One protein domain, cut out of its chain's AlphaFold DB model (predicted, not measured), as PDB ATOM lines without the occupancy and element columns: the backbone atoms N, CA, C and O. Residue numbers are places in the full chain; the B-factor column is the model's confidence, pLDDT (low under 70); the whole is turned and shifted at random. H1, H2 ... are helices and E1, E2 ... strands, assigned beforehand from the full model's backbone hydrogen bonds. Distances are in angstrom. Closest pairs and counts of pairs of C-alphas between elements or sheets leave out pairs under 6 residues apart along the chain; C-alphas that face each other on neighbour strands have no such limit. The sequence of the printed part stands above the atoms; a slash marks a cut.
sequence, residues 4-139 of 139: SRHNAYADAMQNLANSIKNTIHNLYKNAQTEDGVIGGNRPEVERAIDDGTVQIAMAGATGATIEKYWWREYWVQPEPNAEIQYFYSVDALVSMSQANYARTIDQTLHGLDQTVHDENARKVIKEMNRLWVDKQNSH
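AT A GLANCE: This is residues 4 to 139 of the 139 residues of an uncharacterized protein of Leptospirillum ferriphilum (UniProt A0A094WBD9). A long helix, H1, runs through the model: H2, H3 and H4 pack on it from residue 13 onward as a helical head, and a long two-stranded ribbon, E1 and E2, passes residues 4 to 16 of H1 and reaches out as an arm. The tip of the arm, residues 78 to 83, sticks out free. The printed part has 136 residues, with four named helices and two named strands in the order H1, H2, E1, E2, H3, H4; the sheet E1 - E2 is antiparallel, and the class is mixed, helices and strands. The whole is loose, with a radius of gyration of the C-alphas of 19.6 A, and elongated, spanning 63 by 34 by 27 A.

IN THESE COORDINATES: H1, residues 4 to 33, begins at C-alpha 4 at (-5.332, -13.078, 166.844) and is 43.6 A long. H2, residues 43 to 60, is 25.0 A long. E1, residues 64 to 76, is 33.1 A long and bends by 64 degrees at residue 67. E2, residues 85 to 96, begins at C-alpha 85 at (-0.590, -31.207, 166.937) and is 36.3 A long. H3, residues 98 to 115, is 25.6 A long. H4, residues 119 to 137, is 27.3 A long and ends at C-alpha 137 at (-40.247, -0.893, 148.540).

HOW THE PARTS SIT: H1 touches H2 with its residues 13 to 25 alone, closest at the C-alphas of Ala 17 and Ala 57, 5.3 A; this helical hairpin has a steep tilt of 41 degrees, opposite ways. The closest C-alphas of H1 and E2 are those of Ala 8 and Asp 91, 5.0 A apart. The hairpin E1 and E2 has N 72 and O 89 within hydrogen-bond range at 2.9 A, and N 87 and O 74 at 2.8 A. H3 touches H2 with its residues 104 to 112 alone, closest at the C-alphas of Thr 104 and Gly 60, 5.4 A, at a steep tilt of 46 degrees, opposite ways. H3 and H4 form a helical hairpin at a shallow tilt of 15 degrees, opposite ways; their closest C-alphas, of Asp 113 and Arg 122, are 6.2 A apart. H4 touches H1 about perpendicular, at 75 degrees, closest at the C-alphas of Met 128 and Leu 27, 5.2 A. The helix packing is mostly crossed, with one shallow tilt among five touching pairs. H4 is apart from E1 and E2. Every O i to N i+4 pair is within hydrogen-bond range in H2, H3 and H4, and 25 of 26 are in H1.

THE WHOLE: The two C-alphas farthest apart, of Gly 36 and Asn 81, are 63.2 A apart. The printed part has no cut and no long link. Residues 35 to 41, 55 to 62 and 139 have pLDDT under 70; the mean of the printed part is 83.3.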
ATOM      1  N   SER A   4      -4.332 -12.092 167.285       84.00
ATOM      2  CA  SER A   4      -5.332 -13.078 166.844       84.00
ATOM      3  C   SER A   4      -6.763 -12.524 166.794       84.00
ATOM      4  O   SER A   4      -7.500 -12.831 165.867       84.00
ATOM      5  N   ARG A   5      -7.170 -11.683 167.758       85.50
ATOM      6  CA  ARG A   5      -8.502 -11.043 167.743       85.50
ATOM      7  C   ARG A   5      -8.613  -9.962 166.670       85.50
ATOM      8  O   ARG A   5      -9.701  -9.752 166.143       85.50
ATOM      9  N   HIS A   6      -7.509  -9.279 166.373       86.75
ATOM     10  CA  HIS A   6      -7.461  -8.302 165.288       86.75
ATOM     11  C   HIS A   6      -7.631  -8.983 163.926       86.75
ATOM     12  O   HIS A   6      -8.487  -8.564 163.154       86.75
ATOM     13  N   ASN A   7      -6.901 -10.076 163.682       87.56
ATOM     14  CA  ASN A   7      -7.032 -10.856 162.449       87.56
ATOM     15  C   ASN A   7      -8.447 -11.433 162.300       87.56
ATOM     16  O   ASN A   7      -9.082 -11.216 161.277       87.56
ATOM     17  N   ALA A   8      -8.993 -12.039 163.361       88.19
ATOM     18  CA  ALA A   8     -10.359 -12.568 163.353       88.19
ATOM     19  C   ALA A   8     -11.412 -11.497 163.015       88.19
ATOM     20  O   ALA A   8     -12.377 -11.760 162.303       88.19
ATOM     21  N   TYR A   9     -11.228 -10.275 163.525       89.19
ATOM     22  CA  TYR A   9     -12.088  -9.148 163.180       89.19
ATOM     23  C   TYR A   9     -11.936  -8.735 161.713       89.19
ATOM     24  O   TYR A   9     -12.945  -8.535 161.043       89.19
ATOM     25  N   ALA A  10     -10.706  -8.630 161.209       86.75
ATOM     26  CA  ALA A  10     -10.453  -8.301 159.809       86.75
ATOM     27  C   ALA A  10     -11.092  -9.331 158.861       86.75
ATOM     28  O   ALA A  10     -11.775  -8.940 157.916       86.75
ATOM     29  N   ASP A  11     -10.973 -10.624 159.169       89.19
ATOM     30  CA  ASP A  11     -11.591 -11.708 158.396       89.19
ATOM     31  C   ASP A  11     -13.125 -11.622 158.428       89.19
ATOM     32  O   ASP A  11     -13.795 -11.749 157.399       89.19
ATOM     33  N   ALA A  12     -13.707 -11.344 159.597       88.44
ATOM     34  CA  ALA A  12     -15.150 -11.169 159.737       88.44
ATOM     35  C   ALA A  12     -15.667  -9.948 158.950       88.44
ATOM     36  O   ALA A  12     -16.703 -10.029 158.286       88.44
ATOM     37  N   MET A  13     -14.923  -8.839 158.959       86.44
ATOM     38  CA  MET A  13     -15.224  -7.654 158.151       86.44
ATOM     39  C   MET A  13     -15.102  -7.935 156.651       86.44
ATOM     40  O   MET A  13     -15.956  -7.500 155.878       86.44
ATOM     41  N   GLN A  14     -14.098  -8.710 156.234       84.81
ATOM     42  CA  GLN A  14     -13.949  -9.141 154.845       84.81
ATOM     43  C   GLN A  14     -15.137 -10.002 154.399       84.81
ATOM     44  O   GLN A  14     -15.657  -9.814 153.301       84.81
ATOM     45  N   ASN A  15     -15.618 -10.909 155.253       85.94
ATOM     46  CA  ASN A  15     -16.803 -11.718 154.964       85.94
ATOM     47  C   ASN A  15     -18.066 -10.861 154.804       85.94
ATOM     48  O   ASN A  15     -18.866 -11.107 153.898       85.94
ATOM     49  N   LEU A  16     -18.229  -9.823 155.629       85.62
ATOM     50  CA  LEU A  16     -19.325  -8.864 155.483       85.62
ATOM     51  C   LEU A  16     -19.216  -8.074 154.167       85.62
ATOM     52  O   LEU A  16     -20.203  -7.959 153.438       85.62
ATOM     53  N   ALA A  17     -18.019  -7.597 153.816       83.38
ATOM     54  CA  ALA A  17     -17.767  -6.926 152.541       83.38
ATOM     55  C   ALA A  17     -18.043  -7.852 151.341       83.38
ATOM     56  O   ALA A  17     -18.659  -7.430 150.366       83.38
ATOM     57  N   ASN A  18     -17.682  -9.136 151.432       84.81
ATOM     58  CA  ASN A  18     -18.001 -10.138 150.414       84.81
ATOM     59  C   ASN A  18     -19.518 -10.365 150.286       84.81
ATOM     60  O   ASN A  18     -20.022 -10.542 149.180       84.81
ATOM     61  N   SER A  19     -20.271 -10.324 151.390       86.25
ATOM     62  CA  SER A  19     -21.738 -10.402 151.350       86.25
ATOM     63  C   SER A  19     -22.358  -9.204 150.620       86.25
ATOM     64  O   SER A  19     -23.246  -9.384 149.786       86.25
ATOM     65  N   ILE A  20     -21.856  -7.992 150.878       86.62
ATOM     66  CA  ILE A  20     -22.235  -6.776 150.142       86.62
ATOM     67  C   ILE A  20     -21.885  -6.925 148.657       86.62
ATOM     68  O   ILE A  20     -22.745  -6.700 147.803       86.62
ATOM     69  N   LYS A  21     -20.667  -7.393 148.349       85.31
ATOM     70  CA  LYS A  21     -20.218  -7.665 146.979       85.31
ATOM     71  C   LYS A  21     -21.165  -8.606 146.247       85.31
ATOM     72  O   LYS A  21     -21.584  -8.300 145.136       85.31
ATOM     73  N   ASN A  22     -21.559  -9.708 146.877       87.69
ATOM     74  CA  ASN A  22     -22.487 -10.666 146.282       87.69
ATOM     75  C   ASN A  22     -23.857 -10.042 145.987       87.69
ATOM     76  O   ASN A  22     -24.449 -10.336 144.951       87.69
ATOM     77  N   THR A  23     -24.357  -9.155 146.850       89.31
ATOM     78  CA  THR A  23     -25.612  -8.434 146.585       89.31
ATOM     79  C   THR A  23     -25.489  -7.503 145.383       89.31
ATOM     80  O   THR A  23     -26.354  -7.544 144.509       89.31
ATOM     81  N   ILE A  24     -24.413  -6.717 145.293       88.06
ATOM     82  CA  ILE A  24     -24.158  -5.851 144.131       88.06
ATOM     83  C   ILE A  24     -23.997  -6.684 142.854       88.06
ATOM     84  O   ILE A  24     -24.598  -6.368 141.832       88.06
ATOM     85  N   HIS A  25     -23.252  -7.785 142.917       87.31
ATOM     86  CA  HIS A  25     -23.051  -8.684 141.784       87.31
ATOM     87  C   HIS A  25     -24.365  -9.332 141.313       87.31
ATOM     88  O   HIS A  25     -24.595  -9.486 140.115       87.31
ATOM     89  N   ASN A  26     -25.271  -9.667 142.235       88.50
ATOM     90  CA  ASN A  26     -26.606 -10.154 141.882       88.50
ATOM     91  C   ASN A  26     -27.467  -9.058 141.235       88.50
ATOM     92  O   ASN A  26     -28.155  -9.337 140.257       88.50
ATOM     93  N   LEU A  27     -27.410  -7.816 141.734       89.25
ATOM     94  CA  LEU A  27     -28.071  -6.678 141.083       89.25
ATOM     95  C   LEU A  27     -27.540  -6.477 139.662       89.25
ATOM     96  O   LEU A  27     -28.329  -6.265 138.749       89.25
ATOM     97  N   TYR A  28     -26.227  -6.594 139.470       88.00
ATOM     98  CA  TYR A  28     -25.584  -6.524 138.162       88.00
ATOM     99  C   TYR A  28     -26.089  -7.617 137.214       88.00
ATOM    100  O   TYR A  28     -26.561  -7.301 136.124       88.00
ATOM    101  N   LYS A  29     -26.067  -8.884 137.645       86.88
ATOM    102  CA  LYS A  29     -26.573 -10.009 136.844       86.88
ATOM    103  C   LYS A  29     -28.028  -9.821 136.426       86.88
ATOM    104  O   LYS A  29     -28.359 -10.091 135.278       86.88
ATOM    105  N   ASN A  30     -28.875  -9.329 137.327       86.31
ATOM    106  CA  ASN A  30     -30.276  -9.063 137.012       86.31
ATOM    107  C   ASN A  30     -30.417  -7.881 136.040       86.31
ATOM    108  O   ASN A  30     -31.109  -7.993 135.035       86.31
ATOM    109  N   ALA A  31     -29.701  -6.781 136.280       86.44
ATOM    110  CA  ALA A  31     -29.733  -5.591 135.431       86.44
ATOM    111  C   ALA A  31     -29.284  -5.864 133.986       86.44
ATOM    112  O   ALA A  31     -29.775  -5.239 133.054       86.44
ATOM    113  N   GLN A  32     -28.364  -6.806 133.779       81.06
ATOM    114  CA  GLN A  32     -27.931  -7.228 132.443       81.06
ATOM    115  C   GLN A  32     -28.986  -8.001 131.655       81.06
ATOM    116  O   GLN A  32     -28.914  -8.052 130.427       81.06
ATOM    117  N   THR A  33     -29.917  -8.655 132.351       78.38
ATOM    118  CA  THR A  33     -30.983  -9.441 131.718       78.38
ATOM    119  C   THR A  33     -32.209  -8.608 131.356       78.38
ATOM    120  O   THR A  33     -33.095  -9.122 130.680       78.38
ATOM    121  N   GLU A  34     -32.254  -7.339 131.772       78.31
ATOM    122  CA  GLU A  34     -33.348  -6.417 131.467       78.31
ATOM    123  C   GLU A  34     -33.262  -5.888 130.026       78.31
ATOM    124  O   GLU A  34     -32.186  -5.562 129.503       78.31
ATOM    125  N   ASP A  35     -34.423  -5.774 129.377       57.50
ATOM    126  CA  ASP A  35     -34.529  -5.311 127.995       57.50
ATOM    127  C   ASP A  35     -33.989  -3.873 127.849       57.50
ATOM    128  O   ASP A  35     -34.477  -2.926 128.466       57.50
ATOM    129  N   GLY A  36     -32.977  -3.688 126.991       60.19
ATOM    130  CA  GLY A  36     -32.402  -2.372 126.659       60.19
ATOM    131  C   GLY A  36     -31.005  -2.091 127.227       60.19
ATOM    132  O   GLY A  36     -30.385  -1.093 126.845       60.19
ATOM    133  N   VAL A  37     -30.451  -2.980 128.055       64.56
ATOM    134  CA  VAL A  37     -29.100  -2.841 128.627       64.56
ATOM    135  C   VAL A  37     -28.043  -3.508 127.725       64.56
ATOM    136  O   VAL A  37     -27.405  -4.506 128.058       64.56
ATOM    137  N   ILE A  38     -27.850  -2.962 126.518       61.44
ATOM    138  CA  ILE A  38     -26.906  -3.510 125.525       61.44
ATOM    139  C   ILE A  38     -25.454  -3.248 125.953       61.44
ATOM    140  O   ILE A  38     -25.064  -2.115 126.220       61.44
ATOM    141  N   GLY A  39     -24.619  -4.292 125.954       60.38
ATOM    142  CA  GLY A  39     -23.181  -4.174 126.230       60.38
ATOM    143  C   GLY A  39     -22.802  -4.184 127.714       60.38
ATOM    144  O   GLY A  39     -21.629  -3.995 128.025       60.38
ATOM    145  N   GLY A  40     -23.755  -4.451 128.614       60.53
ATOM    146  CA  GLY A  40     -23.494  -4.614 130.045       60.53
ATOM    147  C   GLY A  40     -22.631  -5.829 130.396       60.53
ATOM    148  O   GLY A  40     -21.988  -5.820 131.436       60.53
ATOM    149  N   ASN A  41     -22.557  -6.834 129.514       64.31
ATOM    150  CA  ASN A  41     -21.861  -8.121 129.717       64.31
ATOM    151  C   ASN A  41     -20.368  -8.069 129.377       64.31
ATOM    152  O   ASN A  41     -19.739  -9.090 129.096       64.31
ATOM    153  N   ARG A  42     -19.810  -6.862 129.331       71.88
ATOM    154  CA  ARG A  42     -18.406  -6.635 129.024       71.88
ATOM    155  C   ARG A  42     -17.549  -6.929 130.262       71.88
ATOM    156  O   ARG A  42     -17.860  -6.397 131.330       71.88
ATOM    157  N   PRO A  43     -16.456  -7.702 130.139       75.81
ATOM    158  CA  PRO A  43     -15.570  -8.008 131.264       75.81
ATOM    159  C   PRO A  43     -15.012  -6.766 131.974       75.81
ATOM    160  O   PRO A  43     -14.736  -6.807 133.170       75.81
ATOM    161  N   GLU A  44     -14.845  -5.652 131.260       72.88
ATOM    162  CA  GLU A  44     -14.359  -4.389 131.822       72.88
ATOM    163  C   GLU A  44     -15.384  -3.742 132.764       72.88
ATOM    164  O   GLU A  44     -15.003  -3.142 133.767       72.88
ATOM    165  N   VAL A  45     -16.676  -3.893 132.462       71.88
ATOM    166  CA  VAL A  45     -17.785  -3.377 133.278       71.88
ATOM    167  C   VAL A  45     -17.943  -4.218 134.537       71.88
ATOM    168  O   VAL A  45     -18.031  -3.666 135.631       71.88
ATOM    169  N   GLU A  46     -17.891  -5.543 134.392       79.69
ATOM    170  CA  GLU A  46     -17.894  -6.472 135.524       79.69
ATOM    171  C   GLU A  46     -16.736  -6.184 136.479       79.69
ATOM    172  O   GLU A  46     -16.946  -6.031 137.680       79.69
ATOM    173  N   ARG A  47     -15.519  -6.036 135.938       77.81
ATOM    174  CA  ARG A  47     -14.325  -5.739 136.734       77.81
ATOM    175  C   ARG A  47     -14.431  -4.389 137.441       77.81
ATOM    176  O   ARG A  47     -14.113  -4.312 138.620       77.81
ATOM    177  N   ALA A  48     -14.909  -3.344 136.763       73.00
ATOM    178  CA  ALA A  48     -15.083  -2.028 137.379       73.00
ATOM    179  C   ALA A  48     -16.107  -2.049 138.529       73.00
ATOM    180  O   ALA A  48     -15.887  -1.408 139.559       73.00
ATOM    181  N   ILE A  49     -17.199  -2.807 138.375       75.50
ATOM    182  CA  ILE A  49     -18.202  -3.005 139.429       75.50
ATOM    183  C   ILE A  49     -17.600  -3.785 140.597       75.50
ATOM    184  O   ILE A  49     -17.736  -3.363 141.745       75.50
ATOM    185  N   ASP A  50     -16.899  -4.882 140.325       78.00
ATOM    186  CA  ASP A  50     -16.276  -5.720 141.347       78.00
ATOM    187  C   ASP A  50     -15.201  -4.969 142.151       78.00
ATOM    188  O   ASP A  50     -15.224  -5.004 143.385       78.00
ATOM    189  N   ASP A  51     -14.299  -4.261 141.468       74.06
ATOM    190  CA  ASP A  51     -13.198  -3.514 142.086       74.06
ATOM    191  C   ASP A  51     -13.725  -2.325 142.907       74.06
ATOM    192  O   ASP A  51     -13.322  -2.129 144.059       74.06
ATOM    193  N   GLY A  52     -14.680  -1.567 142.353       71.25
ATOM    194  CA  GLY A  52     -15.324  -0.454 143.052       71.25
ATOM    195  C   GLY A  52     -16.122  -0.916 144.273       71.25
ATOM    196  O   GLY A  52     -16.098  -0.267 145.320       71.25
ATOM    197  N   THR A  53     -16.760  -2.085 144.186       75.06
ATOM    198  CA  THR A  53     -17.545  -2.640 145.293       75.06
ATOM    199  C   THR A  53     -16.679  -3.026 146.479       75.06
ATOM    200  O   THR A  53     -17.036  -2.704 147.607       75.06
ATOM    201  N   VAL A  54     -15.534  -3.680 146.267       70.44
ATOM    202  CA  VAL A  54     -14.658  -4.072 147.386       70.44
ATOM    203  C   VAL A  54     -14.109  -2.840 148.104       70.44
ATOM    204  O   VAL A  54     -14.167  -2.772 149.333       70.44
ATOM    205  N   GLN A  55     -13.637  -1.838 147.355       67.62
ATOM    206  CA  GLN A  55     -13.090  -0.610 147.937       67.62
ATOM    207  C   GLN A  55     -14.140   0.163 148.745       67.62
ATOM    208  O   GLN A  55     -13.872   0.569 149.880       67.62
ATOM    209  N   ILE A  56     -15.349   0.330 148.198       69.50
ATOM    210  CA  ILE A  56     -16.413   1.095 148.859       69.50
ATOM    211  C   ILE A  56     -17.048   0.291 149.999       69.50
ATOM    212  O   ILE A  56     -17.308   0.862 151.054       69.50
ATOM    213  N   ALA A  57     -17.240  -1.024 149.861       67.69
ATOM    214  CA  ALA A  57     -17.811  -1.860 150.920       67.69
ATOM    215  C   ALA A  57     -16.897  -1.936 152.151       67.69
ATOM    216  O   ALA A  57     -17.383  -1.845 153.279       67.69
ATOM    217  N   MET A  58     -15.576  -2.039 151.957       65.44
ATOM    218  CA  MET A  58     -14.619  -2.014 153.068       65.44
ATOM    219  C   MET A  58     -14.582  -0.650 153.769       65.44
ATOM    220  O   MET A  58     -14.509  -0.598 154.996       65.44
ATOM    221  N   ALA A  59     -14.680   0.450 153.017       60.62
ATOM    222  CA  ALA A  59     -14.746   1.802 153.576       60.62
ATOM    223  C   ALA A  59     -16.116   2.132 154.208       60.62
ATOM    224  O   ALA A  59     -16.199   2.920 155.147       60.62
ATOM    225  N   GLY A  60     -17.194   1.535 153.696       56.47
ATOM    226  CA  GLY A  60     -18.586   1.795 154.063       56.47
ATOM    227  C   GLY A  60     -19.116   0.915 155.192       56.47
ATOM    228  O   GLY A  60     -20.143   1.244 155.784       56.47
ATOM    229  N   ALA A  61     -18.404  -0.150 155.571       62.44
ATOM    230  CA  ALA A  61     -18.757  -0.989 156.715       62.44
ATOM    231  C   ALA A  61     -18.510  -0.314 158.088       62.44
ATOM    232  O   ALA A  61     -18.403  -0.984 159.113       62.44
ATOM    233  N   THR A  62     -18.483   1.022 158.134       64.25
ATOM    234  CA  THR A  62     -18.272   1.882 159.317       64.25
ATOM    235  C   THR A  62     -19.362   1.769 160.390       64.25
ATOM    236  O   THR A  62     -19.269   2.409 161.433       64.25
ATOM    237  N   GLY A  63     -20.376   0.931 160.169       70.44
ATOM    238  CA  GLY A  63     -21.429   0.610 161.130       70.44
ATOM    239  C   GLY A  63     -21.486  -0.860 161.546       70.44
ATOM    240  O   GLY A  63     -22.510  -1.265 162.095       70.44
ATOM    241  N   ALA A  64     -20.456  -1.656 161.239       83.06
ATOM    242  CA  ALA A  64     -20.359  -3.034 161.704       83.06
ATOM    243  C   ALA A  64     -19.905  -3.087 163.171       83.06
ATOM    244  O   ALA A  64     -18.969  -2.391 163.570       83.06
ATOM    245  N   THR A  65     -20.547  -3.932 163.971       86.56
ATOM    246  CA  THR A  65     -20.224  -4.140 165.387       86.56
ATOM    247  C   THR A  65     -19.760  -5.561 165.628       86.56
ATOM    248  O   THR A  65     -20.273  -6.507 165.037       86.56
ATOM    249  N   ILE A  66     -18.784  -5.728 166.520       88.44
ATOM    250  CA  ILE A  66     -18.397  -7.058 166.990       88.44
ATOM    251  C   ILE A  66     -19.423  -7.516 168.020       88.44
ATOM    252  O   ILE A  66     -19.560  -6.898 169.073       88.44
ATOM    253  N   GLU A  67     -20.079  -8.633 167.739       90.62
ATOM    254  CA  GLU A  67     -21.020  -9.267 168.662       90.62
ATOM    255  C   GLU A  67     -20.293 -10.183 169.642       90.62
ATOM    256  O   GLU A  67     -20.547 -10.180 170.847       90.62
ATOM    257  N   LYS A  68     -19.378 -11.012 169.126       92.25
ATOM    258  CA  LYS A  68     -18.743 -12.064 169.918       92.25
ATOM    259  C   LYS A  68     -17.416 -12.506 169.318       92.25
ATOM    260  O   LYS A  68     -17.284 -12.613 168.105       92.25
ATOM    261  N   TYR A  69     -16.479 -12.857 170.191       91.75
ATOM    262  CA  TYR A  69     -15.324 -13.685 169.848       91.75
ATOM    263  C   TYR A  69     -15.490 -15.078 170.447       91.75
ATOM    264  O   TYR A  69     -16.031 -15.218 171.549       91.75
ATOM    265  N   TRP A  70     -14.985 -16.099 169.766       93.50
ATOM    266  CA  TRP A  70     -14.812 -17.422 170.361       93.50
ATOM    267  C   TRP A  70     -13.493 -18.047 169.927       93.50
ATOM    268  O   TRP A  70     -12.890 -17.654 168.930       93.50
ATOM    269  N   TRP A  71     -13.043 -19.004 170.732       92.06
ATOM    270  CA  TRP A  71     -11.850 -19.789 170.476       92.06
ATOM    271  C   TRP A  71     -12.283 -21.178 170.068       92.06
ATOM    272  O   TRP A  71     -13.183 -21.757 170.683       92.06
ATOM    273  N   ARG A  72     -11.626 -21.712 169.052       90.56
ATOM    274  CA  ARG A  72     -11.792 -23.094 168.643       90.56
ATOM    275  C   ARG A  72     -10.453 -23.789 168.780       90.56
ATOM    276  O   ARG A  72      -9.475 -23.402 168.147       90.56
ATOM    277  N   GLU A  73     -10.434 -24.819 169.608       93.06
ATOM    278  CA  GLU A  73      -9.340 -25.776 169.628       93.06
ATOM    279  C   GLU A  73      -9.557 -26.792 168.506       93.06
ATOM    280  O   GLU A  73     -10.675 -27.272 168.288       93.06
ATOM    281  N   TYR A  74      -8.506 -27.093 167.759       91.94
ATOM    282  CA  TYR A  74      -8.521 -28.144 166.753       91.94
ATOM    283  C   TYR A  74      -7.174 -28.844 166.719       91.94
ATOM    284  O   TYR A  74      -6.156 -28.297 167.134       91.94
ATOM    285  N   TRP A  75      -7.179 -30.067 166.214       94.75
ATOM    286  CA  TRP A  75      -5.975 -30.861 166.075       94.75
ATOM    287  C   TRP A  75      -5.736 -31.213 164.611       94.75
ATOM    288  O   TRP A  75      -6.678 -31.323 163.823       94.75
ATOM    289  N   VAL A  76      -4.467 -31.371 164.248       93.81
ATOM    290  CA  VAL A  76      -4.045 -31.822 162.920       93.81
ATOM    291  C   VAL A  76      -3.097 -32.997 163.094       93.81
ATOM    292  O   VAL A  76      -2.156 -32.937 163.884       93.81
ATOM    293  N   GLN A  77      -3.349 -34.059 162.333       95.12
ATOM    294  CA  GLN A  77      -2.420 -35.165 162.153       95.12
ATOM    295  C   GLN A  77      -2.051 -35.212 160.663       95.12
ATOM    296  O   GLN A  77      -2.882 -35.629 159.856       95.12
ATOM    297  N   PRO A  78      -0.863 -34.720 160.270       90.62
ATOM    298  CA  PRO A  78      -0.535 -34.523 158.857       90.62
ATOM    299  C   PRO A  78      -0.410 -35.841 158.084       90.62
ATOM    300  O   PRO A  78      -0.688 -35.874 156.889       90.62
ATOM    301  N   GLU A  79      -0.030 -36.928 158.761       92.81
ATOM    302  CA  GLU A  79       0.142 -38.256 158.172       92.81
ATOM    303  C   GLU A  79      -0.308 -39.354 159.148       92.81
ATOM    304  O   GLU A  79      -0.232 -39.154 160.366       92.81
ATOM    305  N   PRO A  80      -0.732 -40.536 158.658       89.69
ATOM    306  CA  PRO A  80      -1.070 -41.658 159.527       89.69
ATOM    307  C   PRO A  80       0.100 -42.000 160.464       89.69
ATOM    308  O   PRO A  80       1.184 -42.349 160.003       89.69
ATOM    309  N   ASN A  81      -0.143 -41.939 161.778       93.31
ATOM    310  CA  ASN A  81       0.818 -42.164 162.877       93.31
ATOM    311  C   ASN A  81       1.761 -40.998 163.231       93.31
ATOM    312  O   ASN A  81       2.601 -41.165 164.116       93.31
ATOM    313  N   ALA A  82       1.623 -39.820 162.617       94.94
ATOM    314  CA  ALA A  82       2.311 -38.620 163.101       94.94
ATOM    315  C   ALA A  82       1.766 -38.179 164.475       94.94
ATOM    316  O   ALA A  82       0.616 -38.477 164.820       94.94
ATOM    317  N   GLU A  83       2.570 -37.448 165.251       94.94
ATOM    318  CA  GLU A  83       2.118 -36.838 166.507       94.94
ATOM    319  C   GLU A  83       0.971 -35.847 166.250       94.94
ATOM    320  O   GLU A  83       1.007 -35.070 165.290       94.94
ATOM    321  N   ILE A  84      -0.059 -35.891 167.101       95.19
ATOM    322  CA  ILE A  84      -1.201 -34.978 167.021       95.19
ATOM    323  C   ILE A  84      -0.751 -33.593 167.486       95.19
ATOM    324  O   ILE A  84      -0.327 -33.419 168.625       95.19
ATOM    325  N   GLN A  85      -0.898 -32.597 166.616       95.50
ATOM    326  CA  GLN A  85      -0.590 -31.207 166.937       95.50
ATOM    327  C   GLN A  85      -1.881 -30.454 167.260       95.50
ATOM    328  O   GLN A  85      -2.816 -30.464 166.456       95.50
ATOM    329  N   TYR A  86      -1.933 -29.804 168.425       93.19
ATOM    330  CA  TYR A  86      -3.078 -29.011 168.882       93.19
ATOM    331  C   TYR A  86      -2.875 -27.528 168.571       93.19
ATOM    332  O   TYR A  86      -1.803 -26.968 168.799       93.19
ATOM    333  N   PHE A  87      -3.928 -26.883 168.083       91.75
ATOM    334  CA  PHE A  87      -3.941 -25.485 167.675       91.75
ATOM    335  C   PHE A  87      -5.178 -24.773 168.215       91.75
ATOM    336  O   PHE A  87      -6.219 -25.384 168.462       91.75
ATOM    337  N   TYR A  88      -5.074 -23.450 168.325       89.06
ATOM    338  CA  TYR A  88      -6.182 -22.573 168.681       89.06
ATOM    339  C   TYR A  88      -6.408 -21.551 167.567       89.06
ATOM    340  O   TYR A  88      -5.488 -20.810 167.216       89.06
ATOM    341  N   SER A  89      -7.633 -21.467 167.050       90.56
ATOM    342  CA  SER A  89      -8.085 -20.332 166.241       90.56
ATOM    343  C   SER A  89      -8.978 -19.410 167.066       90.56
ATOM    344  O   SER A  89      -9.623 -19.825 168.033       90.56
ATOM    345  N   VAL A  90      -8.990 -18.134 166.687       93.00
ATOM    346  CA  VAL A  90      -9.929 -17.138 167.202       93.00
ATOM    347  C   VAL A  90     -10.810 -16.726 166.042       93.00
ATOM    348  O   VAL A  90     -10.288 -16.332 165.007       93.00
ATOM    349  N   ASP A  91     -12.115 -16.771 166.246       92.44
ATOM    350  CA  ASP A  91     -13.105 -16.318 165.278       92.44
ATOM    351  C   ASP A  91     -13.882 -15.131 165.862       92.44
ATOM    352  O   ASP A  91     -13.978 -14.962 167.087       92.44
ATOM    353  N   ALA A  92     -14.440 -14.299 164.983       92.75
ATOM    354  CA  ALA A  92     -15.265 -13.157 165.351       92.75
ATOM    355  C   ALA A  92     -16.604 -13.193 164.609       92.75
ATOM    356  O   ALA A  92     -16.660 -13.448 163.407       92.75
ATOM    357  N   LEU A  93     -17.682 -12.887 165.325       91.06
ATOM    358  CA  LEU A  93     -18.988 -12.590 164.750       91.06
ATOM    359  C   LEU A  93     -19.141 -11.077 164.722       91.06
ATOM    360  O   LEU A  93     -19.069 -10.425 165.768       91.06
ATOM    361  N   VAL A  94     -19.378 -10.545 163.528       90.75
ATOM    362  CA  VAL A  94     -19.742  -9.146 163.320       90.75
ATOM    363  C   VAL A  94     -21.178  -9.061 162.824       90.75
ATOM    364  O   VAL A  94     -21.647  -9.943 162.104       90.75
ATOM    365  N   SER A  95     -21.872  -8.001 163.212       88.62
ATOM    366  CA  SER A  95     -23.211  -7.685 162.733       88.62
ATOM    367  C   SER A  95     -23.240  -6.276 162.149       88.62
ATOM    368  O   SER A  95     -22.353  -5.459 162.390       88.62
ATOM    369  N   MET A  96     -24.264  -5.995 161.352       89.44
ATOM    370  CA  MET A  96     -24.552  -4.667 160.831       89.44
ATOM    371  C   MET A  96     -26.068  -4.491 160.799       89.44
ATOM    372  O   MET A  96     -26.795  -5.414 160.427       89.44
ATOM    373  N   SER A  97     -26.559  -3.311 161.187       88.94
ATOM    374  CA  SER A  97     -27.991  -3.015 161.093       88.94
ATOM    375  C   SER A  97     -28.454  -3.009 159.633       88.94
ATOM    376  O   SER A  97     -27.697  -2.629 158.738       88.94
ATOM    377  N   GLN A  98     -29.717  -3.364 159.384       87.69
ATOM    378  CA  GLN A  98     -30.284  -3.332 158.028       87.69
ATOM    379  C   GLN A  98     -30.170  -1.942 157.385       87.69
ATOM    380  O   GLN A  98     -29.838  -1.840 156.210       87.69
ATOM    381  N   ALA A  99     -30.362  -0.872 158.164       87.56
ATOM    382  CA  ALA A  99     -30.221   0.500 157.681       87.56
ATOM    383  C   ALA A  99     -28.779   0.838 157.266       87.56
ATOM    384  O   ALA A  99     -28.572   1.512 156.259       87.56
ATOM    385  N   ASN A 100     -27.777   0.371 158.019       86.88
ATOM    386  CA  ASN A 100     -26.376   0.562 157.644       86.88
ATOM    387  C   ASN A 100     -26.026  -0.277 156.414       86.88
ATOM    388  O   ASN A 100     -25.399   0.248 155.505       86.88
ATOM    389  N   TYR A 101     -26.498  -1.525 156.348       87.88
ATOM    390  CA  TYR A 101     -26.309  -2.387 155.182       87.88
ATOM    391  C   TYR A 101     -26.896  -1.755 153.917       87.88
ATOM    392  O   TYR A 101     -26.208  -1.648 152.904       87.88
ATOM    393  N   ALA A 102     -28.139  -1.272 153.989       88.38
ATOM    394  CA  ALA A 102     -28.792  -0.610 152.868       88.38
ATOM    395  C   ALA A 102     -28.040   0.654 152.438       88.38
ATOM    396  O   ALA A 102     -27.741   0.819 151.259       88.38
ATOM    397  N   ARG A 103     -27.618   1.481 153.404       87.12
ATOM    398  CA  ARG A 103     -26.796   2.666 153.135       87.12
ATOM    399  C   ARG A 103     -25.469   2.312 152.459       87.12
ATOM    400  O   ARG A 103     -25.042   3.042 151.573       87.12
ATOM    401  N   THR A 104     -24.808   1.224 152.856       87.50
ATOM    402  CA  THR A 104     -23.556   0.791 152.217       87.50
ATOM    403  C   THR A 104     -23.791   0.370 150.766       87.50
ATOM    404  O   THR A 104     -22.978   0.700 149.903       87.50
ATOM    405  N   ILE A 105     -24.910  -0.301 150.470       88.94
ATOM    406  CA  ILE A 105     -25.303  -0.630 149.091       88.94
ATOM    407  C   ILE A 105     -25.554   0.653 148.285       88.94
ATOM    408  O   ILE A 105     -24.961   0.806 147.218       88.94
ATOM    409  N   ASP A 106     -26.323   1.606 148.822       88.69
ATOM    410  CA  ASP A 106     -26.598   2.894 148.165       88.69
ATOM    411  C   ASP A 106     -25.308   3.669 147.859       88.69
ATOM    412  O   ASP A 106     -25.097   4.147 146.744       88.69
ATOM    413  N   GLN A 107     -24.407   3.763 148.841       86.44
ATOM    414  CA  GLN A 107     -23.108   4.420 148.682       86.44
ATOM    415  C   GLN A 107     -22.243   3.727 147.630       86.44
ATOM    416  O   GLN A 107     -21.558   4.400 146.862       86.44
ATOM    417  N   THR A 108     -22.290   2.394 147.576       85.31
ATOM    418  CA  THR A 108     -21.555   1.612 146.580       85.31
ATOM    419  C   THR A 108     -22.082   1.890 145.180       85.31
ATOM    420  O   THR A 108     -21.306   2.242 144.296       85.31
ATOM    421  N   LEU A 109     -23.399   1.816 144.976       87.44
ATOM    422  CA  LEU A 109     -24.022   2.099 143.682       87.44
ATOM    423  C   LEU A 109     -23.785   3.547 143.230       87.44
ATOM    424  O   LEU A 109     -23.507   3.786 142.054       87.44
ATOM    425  N   HIS A 110     -23.837   4.508 144.157       87.00
ATOM    426  CA  HIS A 110     -23.548   5.909 143.857       87.00
ATOM    427  C   HIS A 110     -22.075   6.133 143.491       87.00
ATOM    428  O   HIS A 110     -21.778   6.820 142.515       87.00
ATOM    429  N   GLY A 111     -21.144   5.521 144.230       83.69
ATOM    430  CA  GLY A 111     -19.715   5.591 143.916       83.69
ATOM    431  C   GLY A 111     -19.378   4.947 142.570       83.69
ATOM    432  O   GLY A 111     -18.549   5.476 141.827       83.69
ATOM    433  N   LEU A 112     -20.067   3.861 142.205       81.88
ATOM    434  CA  LEU A 112     -19.945   3.247 140.885       81.88
ATOM    435  C   LEU A 112     -20.419   4.188 139.765       81.88
ATOM    436  O   LEU A 112     -19.686   4.348 138.792       81.88
ATOM    437  N   ASP A 113     -21.567   4.869 139.900       83.25
ATOM    438  CA  ASP A 113     -22.032   5.836 138.878       83.25
ATOM    439  C   ASP A 113     -21.078   7.032 138.714       83.25
ATOM    440  O   ASP A 113     -20.928   7.556 137.612       83.25
ATOM    441  N   GLN A 114     -20.395   7.447 139.786       81.75
ATOM    442  CA  GLN A 114     -19.392   8.516 139.723       81.75
ATOM    443  C   GLN A 114     -18.067   8.066 139.090       81.75
ATOM    444  O   GLN A 114     -17.386   8.866 138.450       81.75
ATOM    445  N   THR A 115     -17.678   6.805 139.286       77.81
ATOM    446  CA  THR A 115     -16.361   6.294 138.867       77.81
ATOM    447  C   THR A 115     -16.384   5.750 137.438       77.81
ATOM    448  O   THR A 115     -15.406   5.867 136.693       77.81
ATOM    449  N   VAL A 116     -17.501   5.151 137.025       76.44
ATOM    450  CA  VAL A 116     -17.626   4.477 135.734       76.44
ATOM    451  C   VAL A 116     -18.080   5.458 134.651       76.44
ATOM    452  O   VAL A 116     -19.187   5.984 134.678       76.44
ATOM    453  N   HIS A 117     -17.222   5.670 133.652       78.88
ATOM    454  CA  HIS A 117     -17.455   6.646 132.579       78.88
ATOM    455  C   HIS A 117     -18.092   6.045 131.310       78.88
ATOM    456  O   HIS A 117     -18.583   6.793 130.466       78.88
ATOM    457  N   ASP A 118     -18.099   4.714 131.156       78.25
ATOM    458  CA  ASP A 118     -18.702   4.030 130.001       78.25
ATOM    459  C   ASP A 118     -20.238   4.157 130.020       78.25
ATOM    460  O   ASP A 118     -20.893   3.855 131.018       78.25
ATOM    461  N   GLU A 119     -20.833   4.600 128.909       81.50
ATOM    462  CA  GLU A 119     -22.273   4.871 128.825       81.50
ATOM    463  C   GLU A 119     -23.137   3.614 129.025       81.50
ATOM    464  O   GLU A 119     -24.191   3.681 129.663       81.50
ATOM    465  N   ASN A 120     -22.702   2.461 128.512       77.50
ATOM    466  CA  ASN A 120     -23.443   1.208 128.658       77.50
ATOM    467  C   ASN A 120     -23.360   0.708 130.097       77.50
ATOM    468  O   ASN A 120     -24.369   0.304 130.668       77.50
ATOM    469  N   ALA A 121     -22.187   0.821 130.718       78.25
ATOM    470  CA  ALA A 121     -22.017   0.502 132.128       78.25
ATOM    471  C   ALA A 121     -22.888   1.389 133.031       78.25
ATOM    472  O   ALA A 121     -23.523   0.899 133.960       78.25
ATOM    473  N   ARG A 122     -23.012   2.683 132.716       83.44
ATOM    474  CA  ARG A 122     -23.916   3.586 133.445       83.44
ATOM    475  C   ARG A 122     -25.391   3.221 133.282       83.44
ATOM    476  O   ARG A 122     -26.157   3.399 134.226       83.44
ATOM    477  N   LYS A 123     -25.809   2.685 132.127       85.31
ATOM    478  CA  LYS A 123     -27.170   2.133 131.952       85.31
ATOM    479  C   LYS A 123     -27.397   0.932 132.871       85.31
ATOM    480  O   LYS A 123     -28.405   0.909 133.567       85.31
ATOM    481  N   VAL A 124     -26.429   0.014 132.954       86.38
ATOM    482  CA  VAL A 124     -26.472  -1.119 133.898       86.38
ATOM    483  C   VAL A 124     -26.570  -0.616 135.342       86.38
ATOM    484  O   VAL A 124     -27.439  -1.054 136.084       86.38
ATOM    485  N   ILE A 125     -25.733   0.347 135.740       87.50
ATOM    486  CA  ILE A 125     -25.720   0.890 137.108       87.50
ATOM    487  C   ILE A 125     -27.048   1.581 137.456       87.50
ATOM    488  O   ILE A 125     -27.543   1.441 138.575       87.50
ATOM    489  N   LYS A 126     -27.664   2.307 136.517       89.69
ATOM    490  CA  LYS A 126     -29.006   2.882 136.716       89.69
ATOM    491  C   LYS A 126     -30.056   1.803 136.951       89.69
ATOM    492  O   LYS A 126     -30.886   1.952 137.843       89.69
ATOM    493  N   GLU A 127     -29.984   0.717 136.195       90.75
ATOM    494  CA  GLU A 127     -30.904  -0.404 136.343       90.75
ATOM    495  C   GLU A 127     -30.691  -1.145 137.672       90.75
ATOM    496  O   GLU A 127     -31.649  -1.424 138.388       90.75
ATOM    497  N   MET A 128     -29.437  -1.341 138.093       90.75
ATOM    498  CA  MET A 128     -29.098  -1.859 139.425       90.75
ATOM    499  C   MET A 128     -29.695  -0.993 140.544       90.75
ATOM    500  O   MET A 128     -30.235  -1.531 141.511       90.75
ATOM    501  N   ASN A 129     -29.629   0.338 140.411       91.25
ATOM    502  CA  ASN A 129     -30.253   1.270 141.356       91.25
ATOM    503  C   ASN A 129     -31.779   1.125 141.382       91.25
ATOM    504  O   ASN A 129     -32.363   1.089 142.463       91.25
ATOM    505  N   ARG A 130     -32.432   1.007 140.217       92.06
ATOM    506  CA  ARG A 130     -33.885   0.792 140.135       92.06
ATOM    507  C   ARG A 130     -34.291  -0.505 140.838       92.06
ATOM    508  O   ARG A 130     -35.126  -0.469 141.736       92.06
ATOM    509  N   LEU A 131     -33.647  -1.621 140.489       91.19
ATOM    510  CA  LEU A 131     -33.900  -2.936 141.089       91.19
ATOM    511  C   LEU A 131     -33.695  -2.930 142.607       91.19
ATOM    512  O   LEU A 131     -34.424  -3.592 143.348       91.19
ATOM    513  N   TRP A 132     -32.700  -2.181 143.084       92.88
ATOM    514  CA  TRP A 132     -32.456  -2.024 144.509       92.88
ATOM    515  C   TRP A 132     -33.582  -1.257 145.215       92.88
ATOM    516  O   TRP A 132     -34.091  -1.737 146.228       92.88
ATOM    517  N   VAL A 133     -34.016  -0.119 144.667       91.38
ATOM    518  CA  VAL A 133     -35.134   0.673 145.211       91.38
ATOM    519  C   VAL A 133     -36.431  -0.137 145.219       91.38
ATOM    520  O   VAL A 133     -37.129  -0.168 146.231       91.38
ATOM    521  N   ASP A 134     -36.730  -0.851 144.133       89.94
ATOM    522  CA  ASP A 134     -37.918  -1.704 144.039       89.94
ATOM    523  C   ASP A 134     -37.897  -2.802 145.112       89.94
ATOM    524  O   ASP A 134     -38.907  -3.046 145.776       89.94
ATOM    525  N   LYS A 135     -36.731  -3.413 145.361       88.00
ATOM    526  CA  LYS A 135     -36.555  -4.402 146.431       88.00
ATOM    527  C   LYS A 135     -36.788  -3.812 147.824       88.00
ATOM    528  O   LYS A 135     -37.367  -4.493 148.664       88.00
ATOM    529  N   GLN A 136     -36.356  -2.575 148.078       86.25
ATOM    530  CA  GLN A 136     -36.606  -1.900 149.358       86.25
ATOM    531  C   GLN A 136     -38.095  -1.579 149.564       86.25
ATOM    532  O   GLN A 136     -38.580  -1.665 150.687       86.25
ATOM    533  N   ASN A 137     -38.824  -1.256 148.492       83.88
ATOM    534  CA  ASN A 137     -40.247  -0.893 148.540       83.88
ATOM    535  C   ASN A 137     -41.211  -2.092 148.489       83.88
ATOM    536  O   ASN A 137     -42.407  -1.923 148.710       83.88
ATOM    537  N   SER A 138     -40.720  -3.292 148.169       73.38
ATOM    538  CA  SER A 138     -41.530  -4.517 148.066       73.38
ATOM    539  C   SER A 138     -41.731  -5.240 149.410       73.38
ATOM    540  O   SER A 138     -42.152  -6.399 149.424       73.38
ATOM    541  N   HIS A 139     -41.407  -4.577 150.525       48.78
ATOM    542  CA  HIS A 139     -41.472  -5.103 151.888       48.78
ATOM    543  C   HIS A 139     -42.481  -4.353 152.757       48.78
ATOM    544  O   HIS A 139     -42.494  -3.104 152.714       48.78
TER     545      HIS A 139